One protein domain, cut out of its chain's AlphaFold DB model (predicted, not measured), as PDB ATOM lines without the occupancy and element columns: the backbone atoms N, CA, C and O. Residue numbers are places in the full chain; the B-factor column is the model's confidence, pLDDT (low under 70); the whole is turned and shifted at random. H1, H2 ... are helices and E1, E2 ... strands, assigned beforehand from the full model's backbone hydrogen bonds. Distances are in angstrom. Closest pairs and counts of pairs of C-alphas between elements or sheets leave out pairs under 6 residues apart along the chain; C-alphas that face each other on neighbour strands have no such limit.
ATOM      1  N   LYS A   2     262.938 223.316 202.405       81.69
ATOM      2  CA  LYS A   2     261.658 224.071 202.339       81.69
ATOM      3  C   LYS A   2     261.759 225.608 202.417       81.69
ATOM      4  O   LYS A   2     261.095 226.298 201.655       81.69
ATOM      5  N   LYS A   3     262.585 226.157 203.323       85.50
ATOM      6  CA  LYS A   3     262.771 227.619 203.456       85.50
ATOM      7  C   LYS A   3     263.425 228.249 202.221       85.50
ATOM      8  O   LYS A   3     263.024 229.334 201.831       85.50
ATOM      9  N   ALA A   4     264.395 227.561 201.616       87.81
ATOM     10  CA  ALA A   4     265.072 228.049 200.420       87.81
ATOM     11  C   ALA A   4     264.121 228.067 199.218       87.81
ATOM     12  O   ALA A   4     264.057 229.072 198.532       87.81
ATOM     13  N   ARG A   5     263.286 227.034 199.041       87.00
ATOM     14  CA  ARG A   5     262.251 227.035 197.992       87.00
ATOM     15  C   ARG A   5     261.248 228.171 198.152       87.00
ATOM     16  O   ARG A   5     261.052 228.925 197.220       87.00
ATOM     17  N   ARG A   6     260.724 228.380 199.365       88.31
ATOM     18  CA  ARG A   6     259.827 229.517 199.644       88.31
ATOM     19  C   ARG A   6     260.460 230.872 199.332       88.31
ATOM     20  O   ARG A   6     259.756 231.781 198.915       88.31
ATOM     21  N   PHE A   7     261.760 231.010 199.580       90.00
ATOM     22  CA  PHE A   7     262.499 232.214 199.220       90.00
ATOM     23  C   PHE A   7     262.572 232.386 197.697       90.00
ATOM     24  O   PHE A   7     262.248 233.459 197.206       90.00
ATOM     25  N   LEU A   8     262.895 231.324 196.950       88.94
ATOM     26  CA  LEU A   8     262.879 231.345 195.481       88.94
ATOM     27  C   LEU A   8     261.488 231.672 194.920       88.94
ATOM     28  O   LEU A   8     261.372 232.509 194.034       88.94
ATOM     29  N   ASP A   9     260.430 231.074 195.471       88.31
ATOM     30  CA  ASP A   9     259.050 231.331 195.042       88.31
ATOM     31  C   ASP A   9     258.640 232.793 195.259       88.31
ATOM     32  O   ASP A   9     257.882 233.346 194.464       88.31
ATOM     33  N   ALA A  10     259.114 233.422 196.339       90.94
ATOM     34  CA  ALA A  10     258.877 234.839 196.594       90.94
ATOM     35  C   ALA A  10     259.617 235.713 195.571       90.94
ATOM     36  O   ALA A  10     258.992 236.554 194.937       90.94
ATOM     37  N   LEU A  11     260.903 235.437 195.334       90.44
ATOM     38  CA  LEU A  11     261.702 236.150 194.334       90.44
ATOM     39  C   LEU A  11     261.075 236.084 192.939       90.44
ATOM     40  O   LEU A  11     260.949 237.102 192.267       90.44
ATOM     41  N   VAL A  12     260.614 234.905 192.525       87.12
ATOM     42  CA  VAL A  12     259.990 234.708 191.210       87.12
ATOM     43  C   VAL A  12     258.679 235.486 191.091       87.12
ATOM     44  O   VAL A  12     258.405 236.054 190.035       87.12
ATOM     45  N   LYS A  13     257.888 235.575 192.170       88.19
ATOM     46  CA  LYS A  13     256.687 236.431 192.206       88.19
ATOM     47  C   LYS A  13     257.020 237.915 192.072       88.19
ATOM     48  O   LYS A  13     256.236 238.642 191.471       88.19
ATOM     49  N   ASP A  14     258.177 238.329 192.574       89.56
ATOM     50  CA  ASP A  14     258.685 239.699 192.468       89.56
ATOM     51  C   ASP A  14     259.428 239.965 191.140       89.56
ATOM     52  O   ASP A  14     260.043 241.017 190.965       89.56
ATOM     53  N   GLY A  15     259.389 239.025 190.186       86.69
ATOM     54  CA  GLY A  15     260.064 239.150 188.890       86.69
ATOM     55  C   GLY A  15     261.584 238.976 188.960       86.69
ATOM     56  O   GLY A  15     262.292 239.354 188.026       86.69
ATOM     57  N   VAL A  16     262.100 238.418 190.057       89.38
ATOM     58  CA  VAL A  16     263.521 238.113 190.231       89.38
ATOM     59  C   VAL A  16     263.802 236.676 189.811       89.38
ATOM     60  O   VAL A  16     263.322 235.702 190.393       89.38
ATOM     61  N   HIS A  17     264.666 236.549 188.819       87.00
ATOM     62  CA  HIS A  17     265.227 235.296 188.356       87.00
ATOM     63  C   HIS A  17     266.469 234.940 189.170       87.00
ATOM     64  O   HIS A  17     267.348 235.775 189.393       87.00
ATOM     65  N   VAL A  18     266.563 233.672 189.569       86.88
ATOM     66  CA  VAL A  18     267.704 233.132 190.314       86.88
ATOM     67  C   VAL A  18     268.492 232.197 189.410       86.88
ATOM     68  O   VAL A  18     267.932 231.271 188.826       86.88
ATOM     69  N   CYS A  19     269.790 232.455 189.293       84.12
ATOM     70  CA  CYS A  19     270.724 231.710 188.453       84.12
ATOM     71  C   CYS A  19     271.924 231.256 189.292       84.12
ATOM     72  O   CYS A  19     272.277 231.903 190.281       84.12
ATOM     73  N   ILE A  20     272.592 230.177 188.886       80.62
ATOM     74  CA  ILE A  20     273.890 229.786 189.448       80.62
ATOM     75  C   ILE A  20     274.953 229.898 188.365       80.62
ATOM     76  O   ILE A  20     274.794 229.332 187.291       80.62
ATOM     77  N   SER A  21     276.030 230.625 188.657       79.75
ATOM     78  CA  SER A  21     277.144 230.875 187.737       79.75
ATOM     79  C   SER A  21     278.449 230.812 188.522       79.75
ATOM     80  O   SER A  21     278.569 231.460 189.564       79.75
ATOM     81  N   LEU A  22     279.406 229.995 188.068       80.94
ATOM     82  CA  LEU A  22     280.682 229.734 188.763       80.94
ATOM     83  C   LEU A  22     280.511 229.336 190.244       80.94
ATOM     84  O   LEU A  22     281.280 229.740 191.112       80.94
ATOM     85  N   GLY A  23     279.459 228.571 190.549       77.19
ATOM     86  CA  GLY A  23     279.130 228.172 191.918       77.19
ATOM     87  C   GLY A  23     278.574 229.301 192.790       77.19
ATOM     88  O   GLY A  23     278.410 229.106 193.985       77.19
ATOM     89  N   GLN A  24     278.248 230.470 192.238       84.06
ATOM     90  CA  GLN A  24     277.656 231.589 192.973       84.06
ATOM     91  C   GLN A  24     276.190 231.786 192.594       84.06
ATOM     92  O   GLN A  24     275.819 231.663 191.429       84.06
ATOM     93  N   VAL A  25     275.363 232.125 193.587       87.69
ATOM     94  CA  VAL A  25     273.963 232.507 193.368       87.69
ATOM     95  C   VAL A  25     273.926 233.930 192.818       87.69
ATOM     96  O   VAL A  25     274.458 234.859 193.430       87.69
ATOM     97  N   LYS A  26     273.299 234.095 191.657       89.56
ATOM     98  CA  LYS A  26     273.083 235.372 190.984       89.56
ATOM     99  C   LYS A  26     271.593 235.666 190.882       89.56
ATOM    100  O   LYS A  26     270.793 234.759 190.656       89.56
ATOM    101  N   PHE A  27     271.247 236.939 191.018       90.19
ATOM    102  CA  PHE A  27     269.886 237.434 190.862       90.19
ATOM    103  C   PHE A  27     269.806 238.383 189.667       90.19
ATOM    104  O   PHE A  27     270.734 239.152 189.421       90.19
ATOM    105  N   SER A  28     268.704 238.319 188.926       87.50
ATOM    106  CA  SER A  28     268.423 239.188 187.782       87.50
ATOM    107  C   SER A  28     266.952 239.587 187.800       87.50
ATOM    108  O   SER A  28     266.103 238.717 187.959       87.50
ATOM    109  N   GLY A  29     266.633 240.870 187.661       88.38
ATOM    110  CA  GLY A  29     265.267 241.381 187.795       88.38
ATOM    111  C   GLY A  29     265.249 242.859 188.201       88.38
ATOM    112  O   GLY A  29     266.262 243.539 188.008       88.38
ATOM    113  N   PRO A  30     264.131 243.355 188.768       90.81
ATOM    114  CA  PRO A  30     264.028 244.717 189.298       90.81
ATOM    115  C   PRO A  30     265.138 245.022 190.317       90.81
ATOM    116  O   PRO A  30     265.423 244.202 191.192       90.81
ATOM    117  N   GLU A  31     265.794 246.180 190.188       90.81
ATOM    118  CA  GLU A  31     267.007 246.516 190.951       90.81
ATOM    119  C   GLU A  31     266.772 246.548 192.467       90.81
ATOM    120  O   GLU A  31     267.585 246.023 193.230       90.81
ATOM    121  N   ASP A  32     265.637 247.096 192.900       92.62
ATOM    122  CA  ASP A  32     265.205 247.125 194.297       92.62
ATOM    123  C   ASP A  32     265.087 245.705 194.870       92.62
ATOM    124  O   ASP A  32     265.672 245.397 195.910       92.62
ATOM    125  N   ARG A  33     264.429 244.802 194.136       92.06
ATOM    126  CA  ARG A  33     264.226 243.405 194.544       92.06
ATOM    127  C   ARG A  33     265.506 242.585 194.524       92.06
ATOM    128  O   ARG A  33     265.738 241.771 195.416       92.06
ATOM    129  N   VAL A  34     266.368 242.811 193.537       92.31
ATOM    130  CA  VAL A  34     267.694 242.181 193.470       92.31
ATOM    131  C   VAL A  34     268.560 242.625 194.652       92.31
ATOM    132  O   VAL A  34     269.218 241.789 195.277       92.31
ATOM    133  N   SER A  35     268.535 243.914 194.996       92.94
ATOM    134  CA  SER A  35     269.263 244.456 196.147       92.94
ATOM    135  C   SER A  35     268.765 243.853 197.467       92.94
ATOM    136  O   SER A  35     269.567 243.378 198.276       92.94
ATOM    137  N   GLU A  36     267.443 243.757 197.649       94.12
ATOM    138  CA  GLU A  36     266.825 243.072 198.792       94.12
ATOM    139  C   GLU A  36     267.251 241.595 198.874       94.12
ATOM    140  O   GLU A  36     267.646 241.118 199.944       94.12
ATOM    141  N   ALA A  37     267.242 240.873 197.749       92.81
ATOM    142  CA  ALA A  37     267.636 239.466 197.686       92.81
ATOM    143  C   ALA A  37     269.095 239.252 198.124       92.81
ATOM    144  O   ALA A  37     269.387 238.343 198.912       92.81
ATOM    145  N   TYR A  38     270.012 240.113 197.668       93.81
ATOM    146  CA  TYR A  38     271.403 240.092 198.120       93.81
ATOM    147  C   TYR A  38     271.542 240.466 199.600       93.81
ATOM    148  O   TYR A  38     272.329 239.831 200.306       93.81
ATOM    149  N   GLY A  39     270.743 241.413 200.103       94.12
ATOM    150  CA  GLY A  39     270.678 241.736 201.531       94.12
ATOM    151  C   GLY A  39     270.290 240.530 202.393       94.12
ATOM    152  O   GLY A  39     270.925 240.258 203.414       94.12
ATOM    153  N   VAL A  40     269.305 239.738 201.952       92.88
ATOM    154  CA  VAL A  40     268.904 238.500 202.642       92.88
ATOM    155  C   VAL A  40     270.016 237.449 202.606       92.88
ATOM    156  O   VAL A  40     270.270 236.806 203.629       92.88
ATOM    157  N   LEU A  41     270.709 237.273 201.474       91.06
ATOM    158  CA  LEU A  41     271.853 236.354 201.401       91.06
ATOM    159  C   LEU A  41     272.998 236.772 202.329       91.06
ATOM    160  O   LEU A  41     273.608 235.905 202.953       91.06
ATOM    161  N   ALA A  42     273.266 238.073 202.454       91.56
ATOM    162  CA  ALA A  42     274.275 238.589 203.375       91.56
ATOM    163  C   ALA A  42     273.891 238.333 204.843       91.56
ATOM    164  O   ALA A  42     274.733 237.922 205.641       91.56
ATOM    165  N   ALA A  43     272.612 238.509 205.194       94.12
ATOM    166  CA  ALA A  43     272.103 238.239 206.538       94.12
ATOM    167  C   ALA A  43     272.030 236.735 206.868       94.12
ATOM    168  O   ALA A  43     272.158 236.340 208.028       94.12
ATOM    169  N   VAL A  44     271.828 235.878 205.860       91.38
ATOM    170  CA  VAL A  44     271.716 234.421 206.020       91.38
ATOM    171  C   VAL A  44     272.641 233.692 205.033       91.38
ATOM    172  O   VAL A  44     272.158 233.063 204.089       91.38
ATOM    173  N   PRO A  45     273.967 233.653 205.274       86.88
ATOM    174  CA  PRO A  45     274.923 233.061 204.328       86.88
ATOM    175  C   PRO A  45     274.654 231.584 204.004       86.88
ATOM    176  O   PRO A  45     274.847 231.131 202.878       86.88
ATOM    177  N   SER A  46     274.114 230.824 204.969       90.38
ATOM    178  CA  SER A  46     273.730 229.414 204.760       90.38
ATOM    179  C   SER A  46     272.633 229.212 203.702       90.38
ATOM    180  O   SER A  46     272.395 228.082 203.271       90.38
ATOM    181  N   LEU A  47     271.925 230.276 203.309       90.25
ATOM    182  CA  LEU A  47     270.882 230.221 202.291       90.25
ATOM    183  C   LEU A  47     271.472 230.004 200.894       90.25
ATOM    184  O   LEU A  47     270.901 229.226 200.136       90.25
ATOM    185  N   ALA A  48     272.633 230.593 200.591       87.50
ATOM    186  CA  ALA A  48     273.300 230.421 199.301       87.50
ATOM    187  C   ALA A  48     273.640 228.945 199.032       87.50
ATOM    188  O   ALA A  48     273.272 228.410 197.989       87.50
ATOM    189  N   GLY A  49     274.226 228.253 200.019       88.81
ATOM    190  CA  GLY A  49     274.504 226.816 199.920       88.81
ATOM    191  C   GLY A  49     273.238 225.976 199.733       88.81
ATOM    192  O   GLY A  49     273.210 225.045 198.936       88.81
ATOM    193  N   LYS A  50     272.132 226.345 200.391       89.88
ATOM    194  CA  LYS A  50     270.844 225.654 200.208       89.88
ATOM    195  C   LYS A  50     270.249 225.877 198.820       89.88
ATOM    196  O   LYS A  50     269.624 224.962 198.299       89.88
ATOM    197  N   ILE A  51     270.416 227.065 198.238       88.69
ATOM    198  CA  ILE A  51     269.996 227.351 196.858       88.69
ATOM    199  C   ILE A  51     270.855 226.548 195.874       88.69
ATOM    200  O   ILE A  51     270.310 225.953 194.950       88.69
ATOM    201  N   GLN A  52     272.163 226.439 196.111       86.56
ATOM    202  CA  GLN A  52     273.048 225.583 195.313       86.56
ATOM    203  C   GLN A  52     272.622 224.112 195.345       86.56
ATOM    204  O   GLN A  52     272.498 223.499 194.289       86.56
ATOM    205  N   CYS A  53     272.310 223.563 196.521       87.00
ATOM    206  CA  CYS A  53     271.790 222.197 196.630       87.00
ATOM    207  C   CYS A  53     270.436 222.016 195.927       87.00
ATOM    208  O   CYS A  53     270.121 220.921 195.484       87.00
ATOM    209  N   LEU A  54     269.610 223.066 195.821       87.69
ATOM    210  CA  LEU A  54     268.355 222.975 195.067       87.69
ATOM    211  C   LEU A  54     268.589 222.897 193.557       87.69
ATOM    212  O   LEU A  54     267.768 222.291 192.871       87.69
ATOM    213  N   PHE A  55     269.672 223.508 193.070       82.19
ATOM    214  CA  PHE A  55     270.056 223.521 191.660       82.19
ATOM    215  C   PHE A  55     270.735 222.220 191.225       82.19
ATOM    216  O   PHE A  55     270.446 221.723 190.145       82.19
ATOM    217  N   ASN A  56     271.584 221.655 192.088       84.38
ATOM    218  CA  ASN A  56     272.247 220.369 191.877       84.38
ATOM    219  C   ASN A  56     271.817 219.370 192.967       84.38
ATOM    220  O   ASN A  56     272.624 219.066 193.852       84.38
ATOM    221  N   PRO A  57     270.550 218.915 192.969       89.69
ATOM    222  CA  PRO A  57     270.072 217.965 193.966       89.69
ATOM    223  C   PRO A  57     270.694 216.582 193.741       89.69
ATOM    224  O   PRO A  57     270.943 216.182 192.603       89.69
ATOM    225  N   THR A  58     270.892 215.811 194.813       91.62
ATOM    226  CA  THR A  58     271.152 214.372 194.656       91.62
ATOM    227  C   THR A  58     269.853 213.620 194.322       91.62
ATOM    228  O   THR A  58     268.754 214.138 194.559       91.62
ATOM    229  N   PRO A  59     269.920 212.380 193.802       92.12
ATOM    230  CA  PRO A  59     268.733 211.542 193.630       92.12
ATOM    231  C   PRO A  59     267.920 211.370 194.923       92.12
ATOM    232  O   PRO A  59     266.688 211.396 194.893       92.12
ATOM    233  N   GLU A  60     268.593 211.260 196.070       93.25
ATOM    234  CA  GLU A  60     267.956 211.168 197.385       93.25
ATOM    235  C   GLU A  60     267.232 212.464 197.758       93.25
ATOM    236  O   GLU A  60     266.110 212.408 198.264       93.25
ATOM    237  N   ASP A  61     267.822 213.628 197.465       91.62
ATOM    238  CA  ASP A  61     267.172 214.925 197.678       91.62
ATOM    239  C   ASP A  61     265.900 215.064 196.834       91.62
ATOM    240  O   ASP A  61     264.872 215.550 197.321       91.62
ATOM    241  N   MET A  62     265.947 214.629 195.568       93.69
ATOM    242  CA  MET A  62     264.783 214.650 194.681       93.69
ATOM    243  C   MET A  62     263.692 213.701 195.174       93.69
ATOM    244  O   MET A  62     262.517 214.074 195.185       93.69
ATOM    245  N   ARG A  63     264.065 212.504 195.640       94.88
ATOM    246  CA  ARG A  63     263.119 211.529 196.194       94.88
ATOM    247  C   ARG A  63     262.470 212.038 197.477       94.88
ATOM    248  O   ARG A  63     261.249 212.078 197.557       94.88
ATOM    249  N   ALA A  64     263.268 212.528 198.423       93.44
ATOM    250  CA  ALA A  64     262.766 213.110 199.664       93.44
ATOM    251  C   ALA A  64     261.865 214.329 199.408       93.44
ATOM    252  O   ALA A  64     260.902 214.570 200.139       93.44
ATOM    253  N   TRP A  65     262.161 215.113 198.365       94.12
ATOM    254  CA  TRP A  65     261.257 216.163 197.919       94.12
ATOM    255  C   TRP A  65     259.930 215.587 197.422       94.12
ATOM    256  O   TRP A  65     258.895 216.018 197.935       94.12
ATOM    257  N   LEU A  66     259.957 214.632 196.486       95.00
ATOM    258  CA  LEU A  66     258.762 214.017 195.904       95.00
ATOM    259  C   LEU A  66     257.858 213.420 196.991       95.00
ATOM    260  O   LEU A  66     256.669 213.719 197.024       95.00
ATOM    261  N   ASP A  67     258.439 212.686 197.942       94.94
ATOM    262  CA  ASP A  67     257.723 212.053 199.059       94.94
ATOM    263  C   ASP A  67     257.034 213.072 199.987       94.94
ATOM    264  O   ASP A  67     256.099 212.739 200.716       94.94
ATOM    265  N   SER A  68     257.480 214.333 199.968       92.94
ATOM    266  CA  SER A  68     256.879 215.429 200.738       92.94
ATOM    267  C   SER A  68     255.809 216.223 199.977       92.94
ATOM    268  O   SER A  68     255.275 217.189 200.532       92.94
ATOM    269  N   GLN A  69     255.533 215.871 198.716       93.56
ATOM    270  CA  GLN A  69     254.574 216.583 197.874       93.56
ATOM    271  C   GLN A  69     253.135 216.109 198.080       93.56
ATOM    272  O   GLN A  69     252.859 215.061 198.661       93.56
ATOM    273  N   ASP A  70     252.200 216.931 197.609       94.50
ATOM    274  CA  ASP A  70     250.790 216.579 197.611       94.50
ATOM    275  C   ASP A  70     250.447 215.532 196.540       94.50
ATOM    276  O   ASP A  70     251.224 215.214 195.634       94.50
ATOM    277  N   LYS A  71     249.226 215.003 196.646       95.75
ATOM    278  CA  LYS A  71     248.710 213.972 195.748       95.75
ATOM    279  C   LYS A  71     248.775 214.378 194.269       95.75
ATOM    280  O   LYS A  71     249.014 213.515 193.434       95.75
ATOM    281  N   LYS A  72     248.605 215.663 193.943       96.81
ATOM    282  CA  LYS A  72     248.585 216.132 192.552       96.81
ATOM    283  C   LYS A  72     249.954 215.960 191.895       96.81
ATOM    284  O   LYS A  72     250.027 215.485 190.765       96.81
ATOM    285  N   ILE A  73     251.030 216.310 192.599       95.06
ATOM    286  CA  ILE A  73     252.395 216.145 192.073       95.06
ATOM    287  C   ILE A  73     252.771 214.656 192.003       95.06
ATOM    288  O   ILE A  73     253.394 214.224 191.034       95.06
ATOM    289  N   LEU A  74     252.349 213.851 192.984       96.75
ATOM    290  CA  LEU A  74     252.574 212.399 192.963       96.75
ATOM    291  C   LEU A  74     251.885 211.721 191.765       96.75
ATOM    292  O   LEU A  74     252.476 210.853 191.122       96.75
ATOM    293  N   GLU A  75     250.659 212.136 191.436       97.44
ATOM    294  CA  GLU A  75     249.929 211.660 190.255       97.44
ATOM    295  C   GLU A  75     250.587 212.114 188.945       97.44
ATOM    296  O   GLU A  75     250.692 211.320 188.011       97.44
ATOM    297  N   GLU A  76     251.081 213.355 188.876       96.81
ATOM    298  CA  GLU A  76     251.836 213.851 187.718       96.81
ATOM    299  C   GLU A  76     253.096 213.010 187.468       96.81
ATOM    300  O   GLU A  76     253.332 212.565 186.340       96.81
ATOM    301  N   TYR A  77     253.875 212.754 188.525       97.31
ATOM    302  CA  TYR A  77     255.057 211.897 188.471       97.31
ATOM    303  C   TYR A  77     254.709 210.501 187.944       97.31
ATOM    304  O   TYR A  77     255.341 210.034 186.993       97.31
ATOM    305  N   ALA A  78     253.690 209.850 188.517       97.44
ATOM    306  CA  ALA A  78     253.272 208.506 188.119       97.44
ATOM    307  C   ALA A  78     252.817 208.462 186.650       97.44
ATOM    308  O   ALA A  78     253.301 207.640 185.873       97.44
ATOM    309  N   ALA A  79     251.980 209.413 186.227       97.44
ATOM    310  CA  ALA A  79     251.523 209.503 184.842       97.44
ATOM    311  C   ALA A  79     252.678 209.757 183.856       97.44
ATOM    312  O   ALA A  79     252.659 209.289 182.714       97.44
ATOM    313  N   ARG A  80     253.703 210.513 184.263       97.31
ATOM    314  CA  ARG A  80     254.916 210.711 183.460       97.31
ATOM    315  C   ARG A  80     255.752 209.425 183.390       97.31
ATOM    316  O   ARG A  80     256.193 209.088 182.294       97.31
ATOM    317  N   VAL A  81     255.887 208.668 184.485       97.81
ATOM    318  CA  VAL A  81     256.541 207.341 184.480       97.81
ATOM    319  C   VAL A  81     255.856 206.397 183.495       97.81
ATOM    320  O   VAL A  81     256.536 205.805 182.658       97.81
ATOM    321  N   ASP A  82     254.528 206.292 183.540       98.19
ATOM    322  CA  ASP A  82     253.775 205.388 182.663       98.19
ATOM    323  C   ASP A  82     253.955 205.744 181.184       98.19
ATOM    324  O   ASP A  82     254.203 204.866 180.356       98.19
ATOM    325  N   ARG A  83     253.917 207.042 180.844       97.88
ATOM    326  CA  ARG A  83     254.178 207.516 179.474       97.88
ATOM    327  C   ARG A  83     255.594 207.187 179.002       97.88
ATOM    328  O   ARG A  83     255.762 206.752 177.865       97.88
ATOM    329  N   LEU A  84     256.601 207.375 179.854       97.75
ATOM    330  CA  LEU A  84     257.998 207.075 179.519       97.75
ATOM    331  C   LEU A  84     258.230 205.566 179.354       97.75
ATOM    332  O   LEU A  84     258.891 205.156 178.400       97.75
ATOM    333  N   LYS A  85     257.622 204.738 180.214       97.75
ATOM    334  CA  LYS A  85     257.638 203.271 180.085       97.75
ATOM    335  C   LYS A  85     256.976 202.820 178.782       97.75
ATOM    336  O   LYS A  85     257.553 202.015 178.057       97.75
ATOM    337  N   ALA A  86     255.810 203.375 178.448       97.62
ATOM    338  CA  ALA A  86     255.113 203.074 177.196       97.62
ATOM    339  C   ALA A  86     255.918 203.485 175.949       97.62
ATOM    340  O   ALA A  86     255.826 202.828 174.916       97.62
ATOM    341  N   ALA A  87     256.734 204.538 176.052       97.19
ATOM    342  CA  ALA A  87     257.638 204.984 174.995       97.19
ATOM    343  C   ALA A  87     258.954 204.180 174.909       97.19
ATOM    344  O   ALA A  87     259.781 204.466 174.047       97.19
ATOM    345  N   GLY A  88     259.166 203.192 175.786       97.00
ATOM    346  CA  GLY A  88     260.385 202.381 175.809       97.00
ATOM    347  C   GLY A  88     261.624 203.126 176.314       97.00
ATOM    348  O   GLY A  88     262.742 202.718 176.006       97.00
ATOM    349  N   ILE A  89     261.448 204.216 177.070       95.44
ATOM    350  CA  ILE A  89     262.565 204.972 177.644       95.44
ATOM    351  C   ILE A  89     263.158 204.179 178.820       95.44
ATOM    352  O   ILE A  89     262.430 203.886 179.778       95.44
ATOM    353  N   PRO A  90     264.460 203.828 178.784       92.88
ATOM    354  CA  PRO A  90     265.127 203.236 179.937       92.88
ATOM    355  C   PRO A  90     265.158 204.242 181.094       92.88
ATOM    356  O   PRO A  90     265.154 205.451 180.877       92.88
ATOM    357  N   ASP A  91     265.153 203.748 182.331       94.69
ATOM    358  CA  ASP A  91     265.198 204.582 183.542       94.69
ATOM    359  C   ASP A  91     264.067 205.624 183.649       94.69
ATOM    360  O   ASP A  91     264.229 206.687 184.251       94.69
ATOM    361  N   ALA A  92     262.885 205.298 183.112       95.81
ATOM    362  CA  ALA A  92     261.684 206.142 183.122       95.81
ATOM    363  C   ALA A  92     261.370 206.781 184.490       95.81
ATOM    364  O   ALA A  92     260.903 207.915 184.560       95.81
ATOM    365  N   GLU A  93     261.631 206.068 185.586       95.75
ATOM    366  CA  GLU A  93     261.414 206.559 186.950       95.75
ATOM    367  C   GLU A  93     262.407 207.647 187.358       95.75
ATOM    368  O   GLU A  93     262.001 208.608 188.011       95.75
ATOM    369  N   SER A  94     263.670 207.515 186.948       95.62
ATOM    370  CA  SER A  94     264.720 208.509 187.187       95.62
ATOM    371  C   SER A  94     264.464 209.765 186.359       95.62
ATOM    372  O   SER A  94     264.391 210.865 186.903       95.62
ATOM    373  N   VAL A  95     264.191 209.593 185.060       94.75
ATOM    374  CA  VAL A  95     263.869 210.704 184.150       94.75
ATOM    375  C   VAL A  95     262.613 211.443 184.613       94.75
ATOM    376  O   VAL A  95     262.581 212.674 184.633       94.75
ATOM    377  N   SER A  96     261.570 210.714 185.025       96.38
ATOM    378  CA  SER A  96     260.360 211.332 185.570       96.38
ATOM    379  C   SER A  96     260.645 212.087 186.868       96.38
ATOM    380  O   SER A  96     260.128 213.187 187.051       96.38
ATOM    381  N   LEU A  97     261.475 211.538 187.760       96.31
ATOM    382  CA  LEU A  97     261.827 212.188 189.024       96.31
ATOM    383  C   LEU A  97     262.559 213.512 188.780       96.31
ATOM    384  O   LEU A  97     262.154 214.532 189.331       96.31
ATOM    385  N   GLU A  98     263.581 213.496 187.925       93.56
ATOM    386  CA  GLU A  98     264.376 214.674 187.567       93.56
ATOM    387  C   GLU A  98     263.508 215.756 186.913       93.56
ATOM    388  O   GLU A  98     263.462 216.897 187.374       93.56
ATOM    389  N   THR A  99     262.752 215.396 185.877       92.06
ATOM    390  CA  THR A  99     261.912 216.360 185.149       92.06
ATOM    391  C   THR A  99     260.786 216.921 186.013       92.06
ATOM    392  O   THR A  99     260.588 218.131 186.037       92.06
ATOM    393  N   THR A 100     260.104 216.084 186.802       94.75
ATOM    394  CA  THR A 100     259.067 216.554 187.738       94.75
ATOM    395  C   THR A 100     259.668 217.463 188.811       94.75
ATOM    396  O   THR A 100     259.068 218.469 189.176       94.75
ATOM    397  N   TYR A 101     260.866 217.152 189.312       92.56
ATOM    398  CA  TYR A 101     261.556 218.027 190.254       92.56
ATOM    399  C   TYR A 101     261.849 219.396 189.634       92.56
ATOM    400  O   TYR A 101     261.546 220.417 190.251       92.56
ATOM    401  N   HIS A 102     262.427 219.441 188.435       87.56
ATOM    402  CA  HIS A 102     262.799 220.705 187.800       87.56
ATOM    403  C   HIS A 102     261.585 221.534 187.357       87.56
ATOM    404  O   HIS A 102     261.604 222.745 187.556       87.56
ATOM    405  N   ASP A 103     260.505 220.907 186.879       88.94
ATOM    406  CA  ASP A 103     259.256 221.594 186.500       88.94
ATOM    407  C   ASP A 103     258.607 222.336 187.688       88.94
ATOM    408  O   ASP A 103     257.940 223.356 187.513       88.94
ATOM    409  N   HIS A 104     258.830 221.846 188.914       87.75
ATOM    410  CA  HIS A 104     258.281 222.406 190.156       87.75
ATOM    411  C   HIS A 104     259.319 223.163 190.999       87.75
ATOM    412  O   HIS A 104     259.087 223.458 192.175       87.75
ATOM    413  N   ASN A 105     260.474 223.497 190.419       81.94
ATOM    414  CA  ASN A 105     261.435 224.418 191.016       81.94
ATOM    415  C   ASN A 105     261.675 225.595 190.073       81.94
ATOM    416  O   ASN A 105     262.263 225.446 189.008       81.94
ATOM    417  N   SER A 106     261.282 226.788 190.514       70.69
ATOM    418  CA  SER A 106     261.439 228.041 189.772       70.69
ATOM    419  C   SER A 106     262.905 228.502 189.733       70.69
ATOM    420  O   SER A 106     263.298 229.451 190.411       70.69
ATOM    421  N   LEU A 107     263.742 227.789 188.980       71.81
ATOM    422  CA  LEU A 107     265.177 228.025 188.830       71.81
ATOM    423  C   LEU A 107     265.557 227.951 187.351       71.81
ATOM    424  O   LEU A 107     265.176 227.011 186.657       71.81
ATOM    425  N   LEU A 108     266.335 228.925 186.873       67.06
ATOM    426  CA  LEU A 108     266.820 228.941 185.492       67.06
ATOM    427  C   LEU A 108     268.305 228.546 185.442       67.06
ATOM    428  O   LEU A 108     269.099 229.046 186.247       67.06
ATOM    429  N   PRO A 109     268.721 227.674 184.503       65.19
ATOM    430  CA  PRO A 109     270.136 227.466 184.225       65.19
ATOM    431  C   PRO A 109     270.756 228.750 183.659       65.19
ATOM    432  O   PRO A 109     270.076 229.521 182.987       65.19
ATOM    433  N   GLU A 110     272.063 228.945 183.865       65.81
ATOM    434  CA  GLU A 110     272.803 230.149 183.434       65.81
ATOM    435  C   GLU A 110     272.557 230.516 181.964       65.81
ATOM    436  O   GLU A 110     272.330 231.676 181.637       65.81
ATOM    437  N   ARG A 111     272.502 229.516 181.073       67.94
ATOM    438  CA  ARG A 111     272.241 229.717 179.637       67.94
ATOM    439  C   ARG A 111     270.867 230.326 179.315       67.94
ATOM    440  O   ARG A 111     270.653 230.745 178.185       67.94
ATOM    441  N   LEU A 112     269.932 230.296 180.264       69.44
ATOM    442  CA  LEU A 112     268.591 230.876 180.160       69.44
ATOM    443  C   LEU A 112     268.441 232.127 181.037       69.44
ATOM    444  O   LEU A 112     267.322 232.589 181.251       69.44
ATOM    445  N   GLN A 113     269.544 232.678 181.555       67.50
ATOM    446  CA  GLN A 113     269.512 233.940 182.279       67.50
ATOM    447  C   GLN A 113     268.967 235.045 181.356       67.50
ATOM    448  O   GLN A 113     269.499 235.237 180.258       67.50
TER     449      GLN A 113
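This is residues 2 to 113 of the 120 residues of an uncharacterized protein of bioreactor metagenome (UniProt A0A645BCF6). Two lobes sit end to end: in the first, the strand hairpin E1 E2 has the helices H1, H2 and H3 on one side of it, and in the second, the helical hairpin H5 H6 has H4 crossing H6. The lobes are joined by the short stretch from H3 to H4, and residues 104 to 113, after H6, lead back to the first lobe; residues 67 to 72 stick out. The printed part has 112 residues with six named helices and two named strands, in the order H1 E1 E2 H2 H3 H4 H5 H6, and is mostly helix; the sheet, E1 - E2, is antiparallel. It is elongated, spanning 48 by 27 by 23 A, and only just compact, close to loose, with a radius of gyration of the C-alphas of 15.7 A.

H1 runs from residue 2, with its C-alpha at (261.658, 224.071, 202.339), to residue 13, 16.7 A. E1 holds residues 17 to 21, 12.7 A, and E2 residues 24 to 28, 13.0 A. H2 is residues 31 to 43, 18.4 A, and H3 residues 46 to 55, 14.8 A. H4 is residues 59 to 67, 12.3 A. H5, residues 71 to 86, is the longest helix at 22.4 A, beginning at C-alpha 71 (248.710, 213.972, 195.748). H6 is residues 92 to 103, 16.0 A, ending at C-alpha 103 (259.256, 221.594, 186.500).

E1 and E2 form an antiparallel hairpin, with N 19 and O 26 at 2.9 A and N 26 and O 19 at 2.8 A, within hydrogen-bond range. The closest C-alphas of H1 and E1 are those of Leu 11 and His 17, 7.0 A apart; those of E2 and H2 are Phe 27 and Val 34, 5.8 A, and those of E2 and H3 are Val 25 and Ala 48, 6.3 A. H1 touches H3 with residues 4 to 5 alone, about perpendicular at 78 degrees, closest at the C-alphas of Ala 4 and Ile 51, 6.1 A. H2 is close to H1 but not clearly touching, at a shallow tilt of 14 degrees, opposite ways, with the C-alphas of Leu 11 and Ala 37 closest at 7.6 A. H3 and H4 are apart. H4 touches H6, about perpendicular at 74 degrees, closest at the C-alphas of Met 62 and Tyr 101, 6.4 A; H6 does so with residues 97 to 101 alone. H5 and H6 touch as a helical hairpin, opposite ways at 45 degrees, closest at the C-alphas of Leu 84 and Ala 92, 5.2 A. In H1, H2, H3, H4, H5 and H6 every O i to N i+4 pair is within hydrogen-bond range.

The two C-alphas farthest apart are those of Ala 43 and Ala 86, 48.8 A. The printed part has no cut, and the links between its named elements are tight. The mean pLDDT of the printed part is 89.6; residues 108 to 113 are under 70.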